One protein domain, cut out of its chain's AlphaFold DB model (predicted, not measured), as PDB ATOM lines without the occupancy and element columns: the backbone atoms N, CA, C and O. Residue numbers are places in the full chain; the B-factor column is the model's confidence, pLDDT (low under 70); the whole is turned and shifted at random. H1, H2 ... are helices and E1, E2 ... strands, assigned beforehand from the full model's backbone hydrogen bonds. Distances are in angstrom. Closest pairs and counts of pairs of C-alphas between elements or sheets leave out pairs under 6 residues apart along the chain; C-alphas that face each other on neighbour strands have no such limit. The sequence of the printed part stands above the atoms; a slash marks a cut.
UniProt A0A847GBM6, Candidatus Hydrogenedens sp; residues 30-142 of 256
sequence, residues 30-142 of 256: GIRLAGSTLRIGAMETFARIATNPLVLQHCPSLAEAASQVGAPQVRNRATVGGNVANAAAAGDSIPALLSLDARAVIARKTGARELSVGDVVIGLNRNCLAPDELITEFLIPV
ATOM      1  N   GLY A  30      -1.407  12.733 -15.328       98.19
ATOM      2  CA  GLY A  30      -1.473  13.889 -16.200       98.19
ATOM      3  C   GLY A  30      -1.430  13.517 -17.673       98.19
ATOM      4  O   GLY A  30      -0.994  12.442 -18.085       98.19
ATOM      5  N   ILE A  31      -1.924  14.454 -18.472       98.75
ATOM      6  CA  ILE A  31      -1.961  14.376 -19.926       98.75
ATOM      7  C   ILE A  31      -1.385  15.685 -20.441       98.75
ATOM      8  O   ILE A  31      -1.875  16.756 -20.080       98.75
ATOM      9  N   ARG A  32      -0.346  15.607 -21.271       98.44
ATOM     10  CA  ARG A  32       0.321  16.788 -21.826       98.44
ATOM     11  C   ARG A  32       0.814  16.537 -23.239       98.44
ATOM     12  O   ARG A  32       1.203  15.422 -23.577       98.44
ATOM     13  N   LEU A  33       0.854  17.594 -24.039       98.00
ATOM     14  CA  LEU A  33       1.491  17.576 -25.348       98.00
ATOM     15  C   LEU A  33       2.948  18.035 -25.206       98.00
ATOM     16  O   LEU A  33       3.220  19.080 -24.619       98.00
ATOM     17  N   ALA A  34       3.885  17.248 -25.725       97.12
ATOM     18  CA  ALA A  34       5.307  17.571 -25.781       97.12
ATOM     19  C   ALA A  34       5.774  17.483 -27.238       97.12
ATOM     20  O   ALA A  34       6.007  16.391 -27.759       97.12
ATOM     21  N   GLY A  35       5.859  18.631 -27.915       95.44
ATOM     22  CA  GLY A  35       6.096  18.673 -29.358       95.44
ATOM     23  C   GLY A  35       4.978  17.951 -30.118       95.44
ATOM     24  O   GLY A  35       3.809  18.295 -29.981       95.44
ATOM     25  N   SER A  36       5.334  16.925 -30.889       95.56
ATOM     26  CA  SER A  36       4.398  16.066 -31.631       95.56
ATOM     27  C   SER A  36       3.995  14.792 -30.877       95.56
ATOM     28  O   SER A  36       3.464  13.869 -31.483       95.56
ATOM     29  N   THR A  37       4.259  14.698 -29.571       98.38
ATOM     30  CA  THR A  37       3.942  13.504 -28.769       98.38
ATOM     31  C   THR A  37       2.969  13.846 -27.648       98.38
ATOM     32  O   THR A  37       3.277  14.661 -26.774       98.38
ATOM     33  N   LEU A  38       1.805  13.199 -27.644       98.50
ATOM     34  CA  LEU A  38       0.886  13.220 -26.514       98.50
ATOM     35  C   LEU A  38       1.391  12.228 -25.465       98.50
ATOM     36  O   LEU A  38       1.614  11.056 -25.762       98.50
ATOM     37  N   ARG A  39       1.590  12.707 -24.240       98.81
ATOM     38  CA  ARG A  39       2.081  11.914 -23.112       98.81
ATOM     39  C   ARG A  39       0.957  11.741 -22.106       98.81
ATOM     40  O   ARG A  39       0.365  12.736 -21.682       98.81
ATOM     41  N   ILE A  40       0.665  10.495 -21.753       98.88
ATOM     42  CA  ILE A  40      -0.395  10.122 -20.810       98.88
ATOM     43  C   ILE A  40       0.240   9.326 -19.674       98.88
ATOM     44  O   ILE A  40       0.763   8.239 -19.909       98.88
ATOM     45  N   GLY A  41       0.182   9.844 -18.450       98.75
ATOM     46  CA  GLY A  41       0.671   9.135 -17.271       98.75
ATOM     47  C   GLY A  41      -0.037   7.788 -17.087       98.75
ATOM     48  O   GLY A  41      -1.247   7.667 -17.292       98.75
ATOM     49  N   ALA A  42       0.704   6.753 -16.696       98.62
ATOM     50  CA  ALA A  42       0.171   5.399 -16.554       98.62
ATOM     51  C   ALA A  42      -0.936   5.289 -15.492       98.62
ATOM     52  O   ALA A  42      -1.803   4.414 -15.589       98.62
ATOM     53  N   MET A  43      -0.933   6.189 -14.505       98.50
ATOM     54  CA  MET A  43      -1.951   6.301 -13.460       98.50
ATOM     55  C   MET A  43      -3.120   7.218 -13.844       98.50
ATOM     56  O   MET A  43      -4.010   7.438 -13.018       98.50
ATOM     57  N   GLU A  44      -3.173   7.727 -15.079       98.69
ATOM     58  CA  GLU A  44      -4.336   8.472 -15.551       98.69
ATOM     59  C   GLU A  44      -5.545   7.539 -15.692       98.69
ATOM     60  O   GLU A  44      -5.465   6.432 -16.241       98.69
ATOM     61  N   THR A  45      -6.684   7.980 -15.157       98.69
ATOM     62  CA  THR A  45      -7.902   7.172 -15.126       98.69
ATOM     63  C   THR A  45      -8.658   7.255 -16.443       98.69
ATOM     64  O   THR A  45      -8.618   8.266 -17.148       98.69
ATOM     65  N   PHE A  46      -9.425   6.215 -16.767       98.62
ATOM     66  CA  PHE A  46     -10.247   6.231 -17.978       98.62
ATOM     67  C   PHE A  46     -11.285   7.355 -17.983       98.62
ATOM     68  O   PHE A  46     -11.578   7.898 -19.043       98.62
ATOM     69  N   ALA A  47     -11.804   7.756 -16.818       98.50
ATOM     70  CA  ALA A  47     -12.718   8.893 -16.723       98.50
ATOM     71  C   ALA A  47     -12.058  10.204 -17.183       98.50
ATOM     72  O   ALA A  47     -12.673  10.999 -17.898       98.50
ATOM     73  N   ARG A  48     -10.791  10.408 -16.808       98.56
ATOM     74  CA  ARG A  48     -10.026  11.584 -17.215       98.56
ATOM     75  C   ARG A  48      -9.621  11.518 -18.681       98.56
ATOM     76  O   ARG A  48      -9.806  12.502 -19.382       98.56
ATOM     77  N   ILE A  49      -9.153  10.367 -19.163       98.75
ATOM     78  CA  ILE A  49      -8.794  10.172 -20.578       98.75
ATOM     79  C   ILE A  49      -9.999  10.433 -21.490       98.75
ATOM     80  O   ILE A  49      -9.867  11.149 -22.477       98.75
ATOM     81  N   ALA A  50     -11.182   9.919 -21.134       98.56
ATOM     82  CA  ALA A  50     -12.399  10.055 -21.936       98.56
ATOM     83  C   ALA A  50     -12.867  11.506 -22.136       98.56
ATOM     84  O   ALA A  50     -13.597  11.788 -23.080       98.56
ATOM     85  N   THR A  51     -12.487  12.415 -21.235       98.38
ATOM     86  CA  THR A  51     -12.969  13.808 -21.213       98.38
ATOM     87  C   THR A  51     -11.848  14.834 -21.374       98.38
ATOM     88  O   THR A  51     -12.104  16.037 -21.362       98.38
ATOM     89  N   ASN A  52     -10.597  14.389 -21.523       98.75
ATOM     90  CA  ASN A  52      -9.461  15.292 -21.622       98.75
ATOM     91  C   ASN A  52      -9.436  15.992 -22.996       98.75
ATOM     92  O   ASN A  52      -9.426  15.298 -24.015       98.75
ATOM     93  N   PRO A  53      -9.337  17.333 -23.050       98.44
ATOM     94  CA  PRO A  53      -9.343  18.073 -24.312       98.44
ATOM     95  C   PRO A  53      -8.249  17.653 -25.302       98.44
ATOM     96  O   PRO A  53      -8.525  17.539 -26.491       98.44
ATOM     97  N   LEU A  54      -7.032  17.359 -24.827       98.19
ATOM     98  CA  LEU A  54      -5.931  16.937 -25.700       98.19
ATOM     99  C   LEU A  54      -6.178  15.543 -26.285       98.19
ATOM    100  O   LEU A  54      -5.863  15.304 -27.448       98.19
ATOM    101  N   VAL A  55      -6.765  14.627 -25.506       98.31
ATOM    102  CA  VAL A  55      -7.124  13.287 -26.003       98.31
ATOM    103  C   VAL A  55      -8.271  13.389 -27.001       98.31
ATOM    104  O   VAL A  55      -8.187  12.797 -28.068       98.31
ATOM    105  N   LEU A  56      -9.310  14.174 -26.702       97.81
ATOM    106  CA  LEU A  56     -10.431  14.396 -27.622       97.81
ATOM    107  C   LEU A  56      -9.967  15.005 -28.951       97.81
ATOM    108  O   LEU A  56     -10.448  14.610 -30.008       97.81
ATOM    109  N   GLN A  57      -9.009  15.930 -28.898       96.06
ATOM    110  CA  GLN A  57      -8.475  16.597 -30.081       96.06
ATOM    111  C   GLN A  57      -7.549  15.699 -30.913       96.06
ATOM    112  O   GLN A  57      -7.611  15.730 -32.141       96.06
ATOM    113  N   HIS A  58      -6.656  14.942 -30.271       96.94
ATOM    114  CA  HIS A  58      -5.563  14.255 -30.970       96.94
ATOM    115  C   HIS A  58      -5.731  12.739 -31.073       96.94
ATOM    116  O   HIS A  58      -5.120  12.117 -31.939       96.94
ATOM    117  N   CYS A  59      -6.519  12.135 -30.189       97.06
ATOM    118  CA  CYS A  59      -6.699  10.688 -30.075       97.06
ATOM    119  C   CYS A  59      -8.165  10.323 -29.742       97.06
ATOM    120  O   CYS A  59      -8.402   9.606 -28.763       97.06
ATOM    121  N   PRO A  60      -9.172  10.794 -30.508       96.94
ATOM    122  CA  PRO A  60     -10.584  10.593 -30.173       96.94
ATOM    123  C   PRO A  60     -10.987   9.116 -30.034       96.94
ATOM    124  O   PRO A  60     -11.797   8.794 -29.170       96.94
ATOM    125  N   SER A  61     -10.371   8.192 -30.782       97.44
ATOM    126  CA  SER A  61     -10.603   6.746 -30.610       97.44
ATOM    127  C   SER A  61     -10.202   6.233 -29.220       97.44
ATOM    128  O   SER A  61     -10.868   5.354 -28.674       97.44
ATOM    129  N   LEU A  62      -9.156   6.796 -28.605       98.50
ATOM    130  CA  LEU A  62      -8.763   6.468 -27.232       98.50
ATOM    131  C   LEU A  62      -9.745   7.051 -26.212       98.50
ATOM    132  O   LEU A  62     -10.066   6.378 -25.231       98.50
ATOM    133  N   ALA A  63     -10.254   8.267 -26.440       98.50
ATOM    134  CA  ALA A  63     -11.306   8.839 -25.599       98.50
ATOM    135  C   ALA A  63     -12.597   8.002 -25.669       98.50
ATOM    136  O   ALA A  63     -13.177   7.674 -24.631       98.50
ATOM    137  N   GLU A  64     -13.003   7.582 -26.871       97.69
ATOM    138  CA  GLU A  64     -14.137   6.678 -27.088       97.69
ATOM    139  C   GLU A  64     -13.937   5.345 -26.361       97.69
ATOM    140  O   GLU A  64     -14.817   4.933 -25.599       97.69
ATOM    141  N   ALA A  65     -12.773   4.707 -26.523       97.44
ATOM    142  CA  ALA A  65     -12.441   3.466 -25.830       97.44
ATOM    143  C   ALA A  65     -12.517   3.635 -24.308       97.44
ATOM    144  O   ALA A  65     -13.198   2.866 -23.626       97.44
ATOM    145  N   ALA A  66     -11.888   4.689 -23.779       98.12
ATOM    146  CA  ALA A  66     -11.892   5.011 -22.359       98.12
ATOM    147  C   ALA A  66     -13.314   5.230 -21.820       98.12
ATOM    148  O   ALA A  66     -13.638   4.732 -20.741       98.12
ATOM    149  N   SER A  67     -14.188   5.899 -22.580       97.00
ATOM    150  CA  SER A  67     -15.583   6.151 -22.188       97.00
ATOM    151  C   SER A  67     -16.416   4.867 -22.040       97.00
ATOM    152  O   SER A  67     -17.374   4.834 -21.262       97.00
ATOM    153  N   GLN A  68     -16.017   3.794 -22.730       95.12
ATOM    154  CA  GLN A  68     -16.725   2.515 -22.779       95.12
ATOM    155  C   GLN A  68     -16.138   1.439 -21.849       95.12
ATOM    156  O   GLN A  68     -16.672   0.323 -21.774       95.12
ATOM    157  N   VAL A  69     -15.069   1.756 -21.109       93.50
ATOM    158  CA  VAL A  69     -14.530   0.877 -20.064       93.50
ATOM    159  C   VAL A  69     -15.521   0.811 -18.905       93.50
ATOM    160  O   VAL A  69     -15.868   1.835 -18.326       93.50
ATOM    161  N   GLY A  70     -15.959  -0.395 -18.536       90.12
ATOM    162  CA  GLY A  70     -16.726  -0.660 -17.314       90.12
ATOM    163  C   GLY A  70     -17.881   0.313 -17.006       90.12
ATOM    164  O   GLY A  70     -18.558   0.838 -17.892       90.12
ATOM    165  N   ALA A  71     -18.130   0.509 -15.710       92.19
ATOM    166  CA  ALA A  71     -19.048   1.517 -15.173       92.19
ATOM    167  C   ALA A  71     -18.336   2.863 -14.976       92.19
ATOM    168  O   ALA A  71     -17.112   2.860 -14.837       92.19
ATOM    169  N   PRO A  72     -19.059   3.987 -14.818       95.06
ATOM    170  CA  PRO A  72     -18.459   5.240 -14.348       95.06
ATOM    171  C   PRO A  72     -17.570   5.064 -13.101       95.06
ATOM    172  O   PRO A  72     -16.455   5.573 -13.057       95.06
ATOM    173  N   GLN A  73     -18.002   4.254 -12.131       96.31
ATOM    174  CA  GLN A  73     -17.257   3.945 -10.904       96.31
ATOM    175  C   GLN A  73     -15.939   3.220 -11.198       96.31
ATOM    176  O   GLN A  73     -14.910   3.533 -10.602       96.31
ATOM    177  N   VAL A  74     -15.964   2.281 -12.151       95.81
ATOM    178  CA  VAL A  74     -14.758   1.591 -12.615       95.81
ATOM    179  C   VAL A  74     -13.843   2.593 -13.307       95.81
ATOM    180  O   VAL A  74     -12.677   2.666 -12.948       95.81
ATOM    181  N   ARG A  75     -14.348   3.432 -14.221       97.56
ATOM    182  CA  ARG A  75     -13.534   4.432 -14.942       97.56
ATOM    183  C   ARG A  75     -12.891   5.473 -14.043       97.56
ATOM    184  O   ARG A  75     -11.811   5.951 -14.373       97.56
ATOM    185  N   ASN A  76     -13.526   5.806 -12.924       98.00
ATOM    186  CA  ASN A  76     -12.976   6.738 -11.943       98.00
ATOM    187  C   ASN A  76     -11.760   6.166 -11.195       98.00
ATOM    188  O   ASN A  76     -11.016   6.933 -10.589       98.00
ATOM    189  N   ARG A  77     -11.541   4.843 -11.233       98.00
ATOM    190  CA  ARG A  77     -10.418   4.176 -10.549       98.00
ATOM    191  C   ARG A  77      -9.469   3.431 -11.481       98.00
ATOM    192  O   ARG A  77      -8.276   3.357 -11.198       98.00
ATOM    193  N   ALA A  78      -9.982   2.830 -12.546       97.94
ATOM    194  CA  ALA A  78      -9.216   2.071 -13.516       97.94
ATOM    195  C   ALA A  78      -8.324   3.015 -14.326       97.94
ATOM    196  O   ALA A  78      -8.769   4.055 -14.810       97.94
ATOM    197  N   THR A  79      -7.060   2.628 -14.446       98.62
ATOM    198  CA  THR A  79      -5.984   3.416 -15.053       98.62
ATOM    199  C   THR A  79      -5.522   2.763 -16.346       98.62
ATOM    200  O   THR A  79      -5.502   1.530 -16.418       98.62
ATOM    201  N   VAL A  80      -5.074   3.553 -17.321       98.62
ATOM    202  CA  VAL A  80      -4.570   3.023 -18.601       98.62
ATOM    203  C   VAL A  80      -3.365   2.090 -18.422       98.62
ATOM    204  O   VAL A  80      -3.351   1.001 -18.993       98.62
ATOM    205  N   GLY A  81      -2.421   2.431 -17.537       98.31
ATOM    206  CA  GLY A  81      -1.263   1.586 -17.220       98.31
ATOM    207  C   GLY A  81      -1.673   0.247 -16.625       98.31
ATOM    208  O   GLY A  81      -1.238  -0.802 -17.085       98.31
ATOM    209  N   GLY A  82      -2.601   0.279 -15.666       97.75
ATOM    210  CA  GLY A  82      -3.202  -0.930 -15.101       97.75
ATOM    211  C   GLY A  82      -3.910  -1.804 -16.142       97.75
ATOM    212  O   GLY A  82      -3.802  -3.022 -16.072       97.75
ATOM    213  N   ASN A  83      -4.595  -1.219 -17.131       97.56
ATOM    214  CA  ASN A  83      -5.264  -1.994 -18.180       97.56
ATOM    215  C   ASN A  83      -4.274  -2.713 -19.105       97.56
ATOM    216  O   ASN A  83      -4.491  -3.884 -19.414       97.56
ATOM    217  N   VAL A  84      -3.191  -2.039 -19.501       98.00
ATOM    218  CA  VAL A  84      -2.128  -2.637 -20.321       98.00
ATOM    219  C   VAL A  84      -1.345  -3.682 -19.524       98.00
ATOM    220  O   VAL A  84      -1.151  -4.790 -20.016       98.00
ATOM    221  N   ALA A  85      -0.971  -3.388 -18.274       96.94
ATOM    222  CA  ALA A  85      -0.269  -4.334 -17.405       96.94
ATOM    223  C   ALA A  85      -1.111  -5.583 -17.091       96.94
ATOM    224  O   ALA A  85      -0.574  -6.687 -17.049       96.94
ATOM    225  N   ASN A  86      -2.433  -5.442 -16.936       95.38
ATOM    226  CA  ASN A  86      -3.337  -6.585 -16.759       95.38
ATOM    227  C   ASN A  86      -3.377  -7.499 -17.997       95.38
ATOM    228  O   ASN A  86      -3.683  -8.679 -17.870       95.38
ATOM    229  N   ALA A  87      -3.069  -6.972 -19.193       94.19
ATOM    230  CA  ALA A  87      -2.938  -7.746 -20.431       94.19
ATOM    231  C   ALA A  87      -4.166  -8.622 -20.767       94.19
ATOM    232  O   ALA A  87      -4.061  -9.670 -21.408       94.19
ATOM    233  N   ALA A  88      -5.357  -8.194 -20.340       91.62
ATOM    234  CA  ALA A  88      -6.586  -8.918 -20.621       91.62
ATOM    235  C   ALA A  88      -6.896  -8.888 -22.120       91.62
ATOM    236  O   ALA A  88      -6.913  -7.822 -22.737       91.62
ATOM    237  N   ALA A  89      -7.253 -10.038 -22.702       85.62
ATOM    238  CA  ALA A  89      -7.598 -10.125 -24.125       85.62
ATOM    239  C   ALA A  89      -8.766  -9.203 -24.533       85.62
ATOM    240  O   ALA A  89      -8.896  -8.859 -25.704       85.62
ATOM    241  N   ALA A  90      -9.613  -8.808 -23.576       86.88
ATOM    242  CA  ALA A  90     -10.738  -7.892 -23.764       86.88
ATOM    243  C   ALA A  90     -10.462  -6.460 -23.253       86.88
ATOM    244  O   ALA A  90     -11.409  -5.700 -23.051       86.88
ATOM    245  N   GLY A  91      -9.200  -6.085 -23.011       90.69
ATOM    246  CA  GLY A  91      -8.823  -4.738 -22.580       90.69
ATOM    247  C   GLY A  91      -9.136  -3.692 -23.652       90.69
ATOM    248  O   GLY A  91      -8.549  -3.710 -24.729       90.69
ATOM    249  N   ASP A  92     -10.065  -2.780 -23.361       90.31
ATOM    250  CA  ASP A  92     -10.616  -1.852 -24.362       90.31
ATOM    251  C   ASP A  92      -9.640  -0.786 -24.840       90.31
ATOM    252  O   ASP A  92      -9.737  -0.346 -25.982       90.31
ATOM    253  N   SER A  93      -8.686  -0.379 -24.000       96.25
ATOM    254  CA  SER A  93      -7.717   0.640 -24.406       96.25
ATOM    255  C   SER A  93      -6.627   0.094 -25.324       96.25
ATOM    256  O   SER A  93      -6.042   0.861 -26.081       96.25
ATOM    257  N   ILE A  94      -6.379  -1.222 -25.308       97.38
ATOM    258  CA  ILE A  94      -5.241  -1.826 -26.007       97.38
ATOM    259  C   ILE A  94      -5.376  -1.666 -27.533       97.38
ATOM    260  O   ILE A  94      -4.439  -1.139 -28.125       97.38
ATOM    261  N   PRO A  95      -6.510  -1.996 -28.195       97.94
ATOM    262  CA  PRO A  95      -6.654  -1.731 -29.629       97.94
ATOM    263  C   PRO A  95      -6.516  -0.248 -29.989       97.94
ATOM    264  O   PRO A  95      -5.870   0.079 -30.976       97.94
ATOM    265  N   ALA A  96      -7.073   0.661 -29.180       98.12
ATOM    266  CA  ALA A  96      -6.945   2.098 -29.430       98.12
ATOM    267  C   ALA A  96      -5.486   2.568 -29.323       98.12
ATOM    268  O   ALA A  96      -5.022   3.332 -30.158       98.12
ATOM    269  N   LEU A  97      -4.736   2.081 -28.335       98.56
ATOM    270  CA  LEU A  97      -3.311   2.375 -28.197       98.56
ATOM    271  C   LEU A  97      -2.489   1.796 -29.361       98.56
ATOM    272  O   LEU A  97      -1.602   2.475 -29.874       98.56
ATOM    273  N   LEU A  98      -2.808   0.579 -29.812       98.25
ATOM    274  CA  LEU A  98      -2.156  -0.057 -30.960       98.25
ATOM    275  C   LEU A  98      -2.390   0.715 -32.266       98.25
ATOM    276  O   LEU A  98      -1.436   0.939 -33.006       98.25
ATOM    277  N   SER A  99      -3.623   1.156 -32.542       98.19
ATOM    278  CA  SER A  99      -3.926   1.926 -33.762       98.19
ATOM    279  C   SER A  99      -3.350   3.347 -33.749       98.19
ATOM    280  O   SER A  99      -3.320   4.023 -34.778       98.19
ATOM    281  N   LEU A 100      -2.886   3.814 -32.590       98.25
ATOM    282  CA  LEU A 100      -2.231   5.107 -32.413       98.25
ATOM    283  C   LEU A 100      -0.698   5.003 -32.364       98.25
ATOM    284  O   LEU A 100      -0.044   6.012 -32.109       98.25
ATOM    285  N   ASP A 101      -0.126   3.816 -32.588       97.94
ATOM    286  CA  ASP A 101       1.311   3.536 -32.428       97.94
ATOM    287  C   ASP A 101       1.854   3.962 -31.054       97.94
ATOM    288  O   ASP A 101       2.967   4.486 -30.923       97.94
ATOM    289  N   ALA A 102       1.046   3.770 -30.009       98.50
ATOM    290  CA  ALA A 102       1.434   4.129 -28.659       98.50
ATOM    291  C   ALA A 102       2.607   3.267 -28.175       98.50
ATOM    292  O   ALA A 102       2.645   2.044 -28.365       98.50
ATOM    293  N   ARG A 103       3.540   3.910 -27.474       98.75
ATOM    294  CA  ARG A 103       4.660   3.259 -26.792       98.75
ATOM    295  C   ARG A 103       4.521   3.429 -25.288       98.75
ATOM    296  O   ARG A 103       4.169   4.509 -24.826       98.75
ATOM    297  N   ALA A 104       4.785   2.379 -24.525       98.75
ATOM    298  CA  ALA A 104       4.853   2.427 -23.074       98.75
ATOM    299  C   ALA A 104       6.288   2.740 -22.637       98.75
ATOM    300  O   ALA A 104       7.231   2.096 -23.101       98.75
ATOM    301  N   VAL A 105       6.446   3.695 -21.724       98.75
ATOM    302  CA  VAL A 105       7.701   3.914 -21.000       98.75
ATOM    303  C   VAL A 105       7.685   3.013 -19.774       98.75
ATOM    304  O   VAL A 105       6.779   3.095 -18.944       98.75
ATOM    305  N   ILE A 106       8.676   2.135 -19.678       98.69
ATOM    306  CA  ILE A 106       8.831   1.165 -18.598       98.69
ATOM    307  C   ILE A 106      10.091   1.538 -17.832       98.69
ATOM    308  O   ILE A 106      11.191   1.503 -18.385       98.69
ATOM    309  N   ALA A 107       9.923   1.924 -16.574       98.06
ATOM    310  CA  ALA A 107      11.008   2.358 -15.711       98.06
ATOM    311  C   ALA A 107      11.341   1.303 -14.658       98.06
ATOM    312  O   ALA A 107      10.469   0.583 -14.171       98.06
ATOM    313  N   ARG A 108      12.612   1.286 -14.273       96.56
ATOM    314  CA  ARG A 108      13.165   0.603 -13.102       96.56
ATOM    315  C   ARG A 108      14.232   1.497 -12.472       96.56
ATOM    316  O   ARG A 108      14.596   2.536 -13.021       96.56
ATOM    317  N   LYS A 109      14.808   1.079 -11.344       95.75
ATOM    318  CA  LYS A 109      15.818   1.877 -10.621       95.75
ATOM    319  C   LYS A 109      17.026   2.285 -11.481       95.75
ATOM    320  O   LYS A 109      17.601   3.345 -11.263       95.75
ATOM    321  N   THR A 110      17.429   1.445 -12.434       94.75
ATOM    322  CA  THR A 110      18.631   1.655 -13.261       94.75
ATOM    323  C   THR A 110      18.368   2.382 -14.581       94.75
ATOM    324  O   THR A 110      19.307   2.583 -15.346       94.75
ATOM    325  N   GLY A 111      17.124   2.772 -14.871       96.81
ATOM    326  CA  GLY A 111      16.780   3.499 -16.093       96.81
ATOM    327  C   GLY A 111      15.383   3.175 -16.611       96.81
ATOM    328  O   GLY A 111      14.578   2.542 -15.931       96.81
ATOM    329  N   ALA A 112      15.105   3.600 -17.839       97.62
ATOM    330  CA  ALA A 112      13.836   3.349 -18.509       97.62
ATOM    331  C   ALA A 112      14.053   2.855 -19.941       97.62
ATOM    332  O   ALA A 112      15.073   3.152 -20.566       97.62
ATOM    333  N   ARG A 113      13.077   2.109 -20.452       97.69
ATOM    334  CA  ARG A 113      13.003   1.653 -21.842       97.69
ATOM    335  C   ARG A 113      11.632   1.963 -22.425       97.69
ATOM    336  O   ARG A 113      10.651   2.067 -21.695       97.69
ATOM    337  N   GLU A 114      11.571   2.078 -23.742       98.31
ATOM    338  CA  GLU A 114      10.326   2.280 -24.479       98.31
ATOM    339  C   GLU A 114      10.008   1.020 -25.283       98.31
ATOM    340  O   GLU A 114      10.881   0.483 -25.962       98.31
ATOM    341  N   LEU A 115       8.762   0.554 -25.215       98.25
ATOM    342  CA  LEU A 115       8.261  -0.560 -26.021       98.25
ATOM    343  C   LEU A 115       6.948  -0.179 -26.690       98.25
ATOM    344  O   LEU A 115       6.176   0.597 -26.125       98.25
ATOM    345  N   SER A 116       6.656  -0.739 -27.866       97.88
ATOM    346  CA  SER A 116       5.301  -0.629 -28.411       97.88
ATOM    347  C   SER A 116       4.314  -1.292 -27.445       97.88
ATOM    348  O   SER A 116       4.653  -2.265 -26.770       97.88
ATOM    349  N   VAL A 117       3.077  -0.794 -27.363       97.31
ATOM    350  CA  VAL A 117       2.057  -1.430 -26.506       97.31
ATOM    351  C   VAL A 117       1.822  -2.900 -26.893       97.31
ATOM    352  O   VAL A 117       1.523  -3.714 -26.020       97.31
ATOM    353  N   GLY A 118       2.019  -3.255 -28.167       93.81
ATOM    354  CA  GLY A 118       1.951  -4.638 -28.644       93.81
ATOM    355  C   GLY A 118       3.044  -5.530 -28.061       93.81
ATOM    356  O   GLY A 118       2.758  -6.660 -27.683       93.81
ATOM    357  N   ASP A 119       4.257  -5.001 -27.892       96.38
ATOM    358  CA  ASP A 119       5.383  -5.746 -27.314       96.38
ATOM    359  C   ASP A 119       5.283  -5.878 -25.789       96.38
ATOM    360  O   ASP A 119       5.881  -6.775 -25.198       96.38
ATOM    361  N   VAL A 120       4.507  -5.005 -25.133       97.12
ATOM    362  CA  VAL A 120       4.229  -5.133 -23.696       97.12
ATOM    363  C   VAL A 120       3.303  -6.314 -23.419       97.12
ATOM    364  O   VAL A 120       3.499  -7.017 -22.428       97.12
ATOM    365  N   VAL A 121       2.300  -6.544 -24.270       94.50
ATOM    366  CA  VAL A 121       1.251  -7.558 -24.082       94.50
ATOM    367  C   VAL A 121       1.608  -8.826 -24.860       94.50
ATOM    368  O   VAL A 121       1.220  -9.008 -26.009       94.50
ATOM    369  N   ILE A 122       2.332  -9.737 -24.210       92.50
ATOM    370  CA  ILE A 122       2.916 -10.938 -24.839       92.50
ATOM    371  C   ILE A 122       2.027 -12.192 -24.768       92.50
ATOM    372  O   ILE A 122       2.415 -13.267 -25.226       92.50
ATOM    373  N   GLY A 123       0.848 -12.107 -24.152       89.62
ATOM    374  CA  GLY A 123      -0.084 -13.230 -24.072       89.62
ATOM    375  C   GLY A 123      -1.355 -12.917 -23.289       89.62
ATOM    376  O   GLY A 123      -1.533 -11.817 -22.772       89.62
ATOM    377  N   LEU A 124      -2.240 -13.912 -23.180       88.38
ATOM    378  CA  LEU A 124      -3.470 -13.791 -22.396       88.38
ATOM    379  C   LEU A 124      -3.123 -13.548 -20.922       88.38
ATOM    380  O   LEU A 124      -2.577 -14.442 -20.277       88.38
ATOM    381  N   ASN A 125      -3.454 -12.361 -20.409       90.25
ATOM    382  CA  ASN A 125      -3.119 -11.919 -19.051       90.25
ATOM    383  C   ASN A 125      -1.608 -11.997 -18.756       90.25
ATOM    384  O   ASN A 125      -1.199 -12.259 -17.626       90.25
ATOM    385  N   ARG A 126      -0.766 -11.825 -19.785       93.88
ATOM    386  CA  ARG A 126       0.695 -11.863 -19.665       93.88
ATOM    387  C   ARG A 126       1.321 -10.640 -20.316       93.88
ATOM    388  O   ARG A 126       1.021 -10.315 -21.463       93.88
ATOM    389  N   ASN A 127       2.241 -10.020 -19.588       96.19
ATOM    390  CA  ASN A 127       3.045  -8.901 -20.055       96.19
ATOM    391  C   ASN A 127       4.550  -9.212 -19.931       96.19
ATOM    392  O   ASN A 127       4.927 -10.238 -19.362       96.19
ATOM    393  N   CYS A 128       5.398  -8.349 -20.493       96.56
ATOM    394  CA  CYS A 128       6.857  -8.495 -20.464       96.56
ATOM    395  C   CYS A 128       7.559  -7.737 -19.315       96.56
ATOM    396  O   CYS A 128       8.774  -7.543 -19.393       96.56
ATOM    397  N   LEU A 129       6.819  -7.223 -18.325       97.56
ATOM    398  CA  LEU A 129       7.395  -6.454 -17.219       97.56
ATOM    399  C   LEU A 129       8.166  -7.387 -16.282       97.56
ATOM    400  O   LEU A 129       7.663  -8.441 -15.883       97.56
ATOM    401  N   ALA A 130       9.377  -6.985 -15.911       96.81
ATOM    402  CA  ALA A 130      10.098  -7.614 -14.814       96.81
ATOM    403  C   ALA A 130       9.496  -7.207 -13.449       96.81
ATOM    404  O   ALA A 130       8.808  -6.190 -13.357       96.81
ATOM    405  N   PRO A 131       9.757  -7.965 -12.365       94.12
ATOM    406  CA  PRO A 131       9.205  -7.662 -11.040       94.12
ATOM    407  C   PRO A 131       9.561  -6.273 -10.478       94.12
ATOM    408  O   PRO A 131       8.833  -5.763  -9.630       94.12
ATOM    409  N   ASP A 132      10.668  -5.672 -10.922       95.56
ATOM    410  CA  ASP A 132      11.151  -4.346 -10.512       95.56
ATOM    411  C   ASP A 132      10.830  -3.232 -11.527       95.56
ATOM    412  O   ASP A 132      11.315  -2.104 -11.388       95.56
ATOM    413  N   GLU A 133      10.026  -3.538 -12.547       97.62
ATOM    414  CA  GLU A 133       9.609  -2.599 -13.584       97.62
ATOM    415  C   GLU A 133       8.184  -2.080 -13.357       97.62
ATOM    416  O   GLU A 133       7.285  -2.793 -12.907       97.62
ATOM    417  N   LEU A 134       7.950  -0.826 -13.750       97.19
ATOM    418  CA  LEU A 134       6.618  -0.230 -13.793       97.19
ATOM    419  C   LEU A 134       6.424   0.607 -15.058       97.19
ATOM    420  O   LEU A 134       7.339   1.288 -15.521       97.19
ATOM    421  N   ILE A 135       5.210   0.583 -15.610       98.56
ATOM    422  CA  ILE A 135       4.827   1.479 -16.707       98.56
ATOM    423  C   ILE A 135       4.613   2.873 -16.113       98.56
ATOM    424  O   ILE A 135       3.768   3.028 -15.231       98.56
ATOM    425  N   THR A 136       5.354   3.876 -16.581       98.62
ATOM    426  CA  THR A 136       5.264   5.253 -16.065       98.62
ATOM    427  C   THR A 136       4.330   6.130 -16.884       98.62
ATOM    428  O   THR A 136       3.549   6.903 -16.328       98.62
ATOM    429  N   GLU A 137       4.371   5.998 -18.207       98.62
ATOM    430  CA  GLU A 137       3.560   6.781 -19.137       98.62
ATOM    431  C   GLU A 137       3.437   6.098 -20.505       98.62
ATOM    432  O   GLU A 137       4.161   5.155 -20.828       98.62
ATOM    433  N   PHE A 138       2.520   6.613 -21.317       98.88
ATOM    434  CA  PHE A 138       2.344   6.265 -22.719       98.88
ATOM    435  C   PHE A 138       2.705   7.458 -23.598       98.88
ATOM    436  O   PHE A 138       2.255   8.579 -23.352       98.88
ATOM    437  N   LEU A 139       3.492   7.197 -24.636       98.81
ATOM    438  CA  LEU A 139       3.901   8.147 -25.661       98.81
ATOM    439  C   LEU A 139       3.105   7.854 -26.928       98.81
ATOM    440  O   LEU A 139       3.265   6.787 -27.523       98.81
ATOM    441  N   ILE A 140       2.265   8.796 -27.344       98.62
ATOM    442  CA  ILE A 140       1.416   8.656 -28.525       98.62
ATOM    443  C   ILE A 140       1.836   9.702 -29.565       98.62
ATOM    444  O   ILE A 140       1.708  10.902 -29.296       98.62
ATOM    445  N   PRO A 141       2.349   9.297 -30.740       97.88
ATOM    446  CA  PRO A 141       2.674  10.238 -31.803       97.88
ATOM    447  C   PRO A 141       1.399  10.907 -32.335       97.88
ATOM    448  O   PRO A 141       0.487  10.258 -32.845       97.88
ATOM    449  N   VAL A 142       1.341  12.233 -32.246       95.12
ATOM    450  CA  VAL A 142       0.246  13.034 -32.794       95.12
ATOM    451  C   VAL A 142       0.503  13.264 -34.275       95.12
ATOM    452  O   VAL A 142       1.432  13.971 -34.667       95.12
TER     453      VAL A 142
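This is residues 30 to 142 of the 256 residues of a protein of Candidatus Hydrogenedens sp (UniProt A0A847GBM6). A strongly twisted sheet of five strands makes a wall, with H2, H5 and H7 over one of its faces and no named helix over the other. Farther from the sheet, H3 packs on H6 and H1, and H4, the named element whose centre is farthest from the mean of the C-alphas, sits by Phe 46, the first residue of H1. The printed part has 113 residues with seven named helices and six named strands, in the order E1 E2 H1 H2 H3 H4 H5 H6 E3 E4 H7 E5 E6. The sheet's order is E1, E2, E6, E3, E4, antiparallel throughout, and the class is mixed, helices and strands. The whole is compact and rounded, with a radius of gyration of the C-alphas of 12.9 A and spans of 34 by 32 by 22 A.

In the sheet, E1 is residues 31 to 34, beginning at C-alpha 31 (-1.961, 14.376, -19.926), and E2 is 37 to 41. E6, residues 134 to 141, is 21.2 A long and ends at C-alpha 141 (2.674, 10.238, -31.803). E3, 103 to 108, is 16.3 A long and E4, 111 to 116, is 17.3 A. The helices are H1, 46 to 51; H2, 53 to 58; H3, 60 to 67, 10.4 A long, beginning at C-alpha 60 (-10.584, 10.593, -30.173); H4, 72 to 75; H5, 80 to 86; H6, 93 to 99; and H7, 117 to 120. E5 is residues 121 to 123.

E1 and E2 form a hairpin, with N 32 and O 39 3.0 A apart. E2 and E6 have N 38 and O 140 at 2.8 A, and E6 and E3 have N 136 and O 105 at 2.9 A. E3 and E4 form a hairpin, with N 106 and O 113 at 2.8 A. H5 is on the sheet over E6, at a height of 9.0 A; its closest C-alphas to E6 are Gly 81 and Ile 135, 6.1 A apart. On the same face, H2 is only just over E1 and E2, with 3 C-alphas on each, and H7 only just over E3, with 3. H6 only grazes the sheet, with residues 97 to 98. H6 touches H3 at a shallow tilt of 12 degrees, opposite ways, closest at the C-alphas of Leu 62 and Ala 96, 5.2 A. H3 touches H1 at a steep tilt of 48 degrees, closest at the C-alphas of Ala 50 and Ala 63, 4.0 A. H1 and H4 only just touch, with 3 pairs of C-alphas within 8 A, closest at Phe 46 and Arg 75, 4.8 A. E5 pairs with no named strand; its residues pair with 126 to 127, antiparallel. Every O i to N i+4 pair is within hydrogen-bond range in H2, H3, H5 and H6, and 1 of 2 in H1; H4 and H7 are too short for one.

The C-alphas farthest apart, of Ala 71 and Thr 110, are 37.7 A apart. The printed part has no cut and no long link. The mean pLDDT of the printed part is 96.7, and no printed residue is under 70.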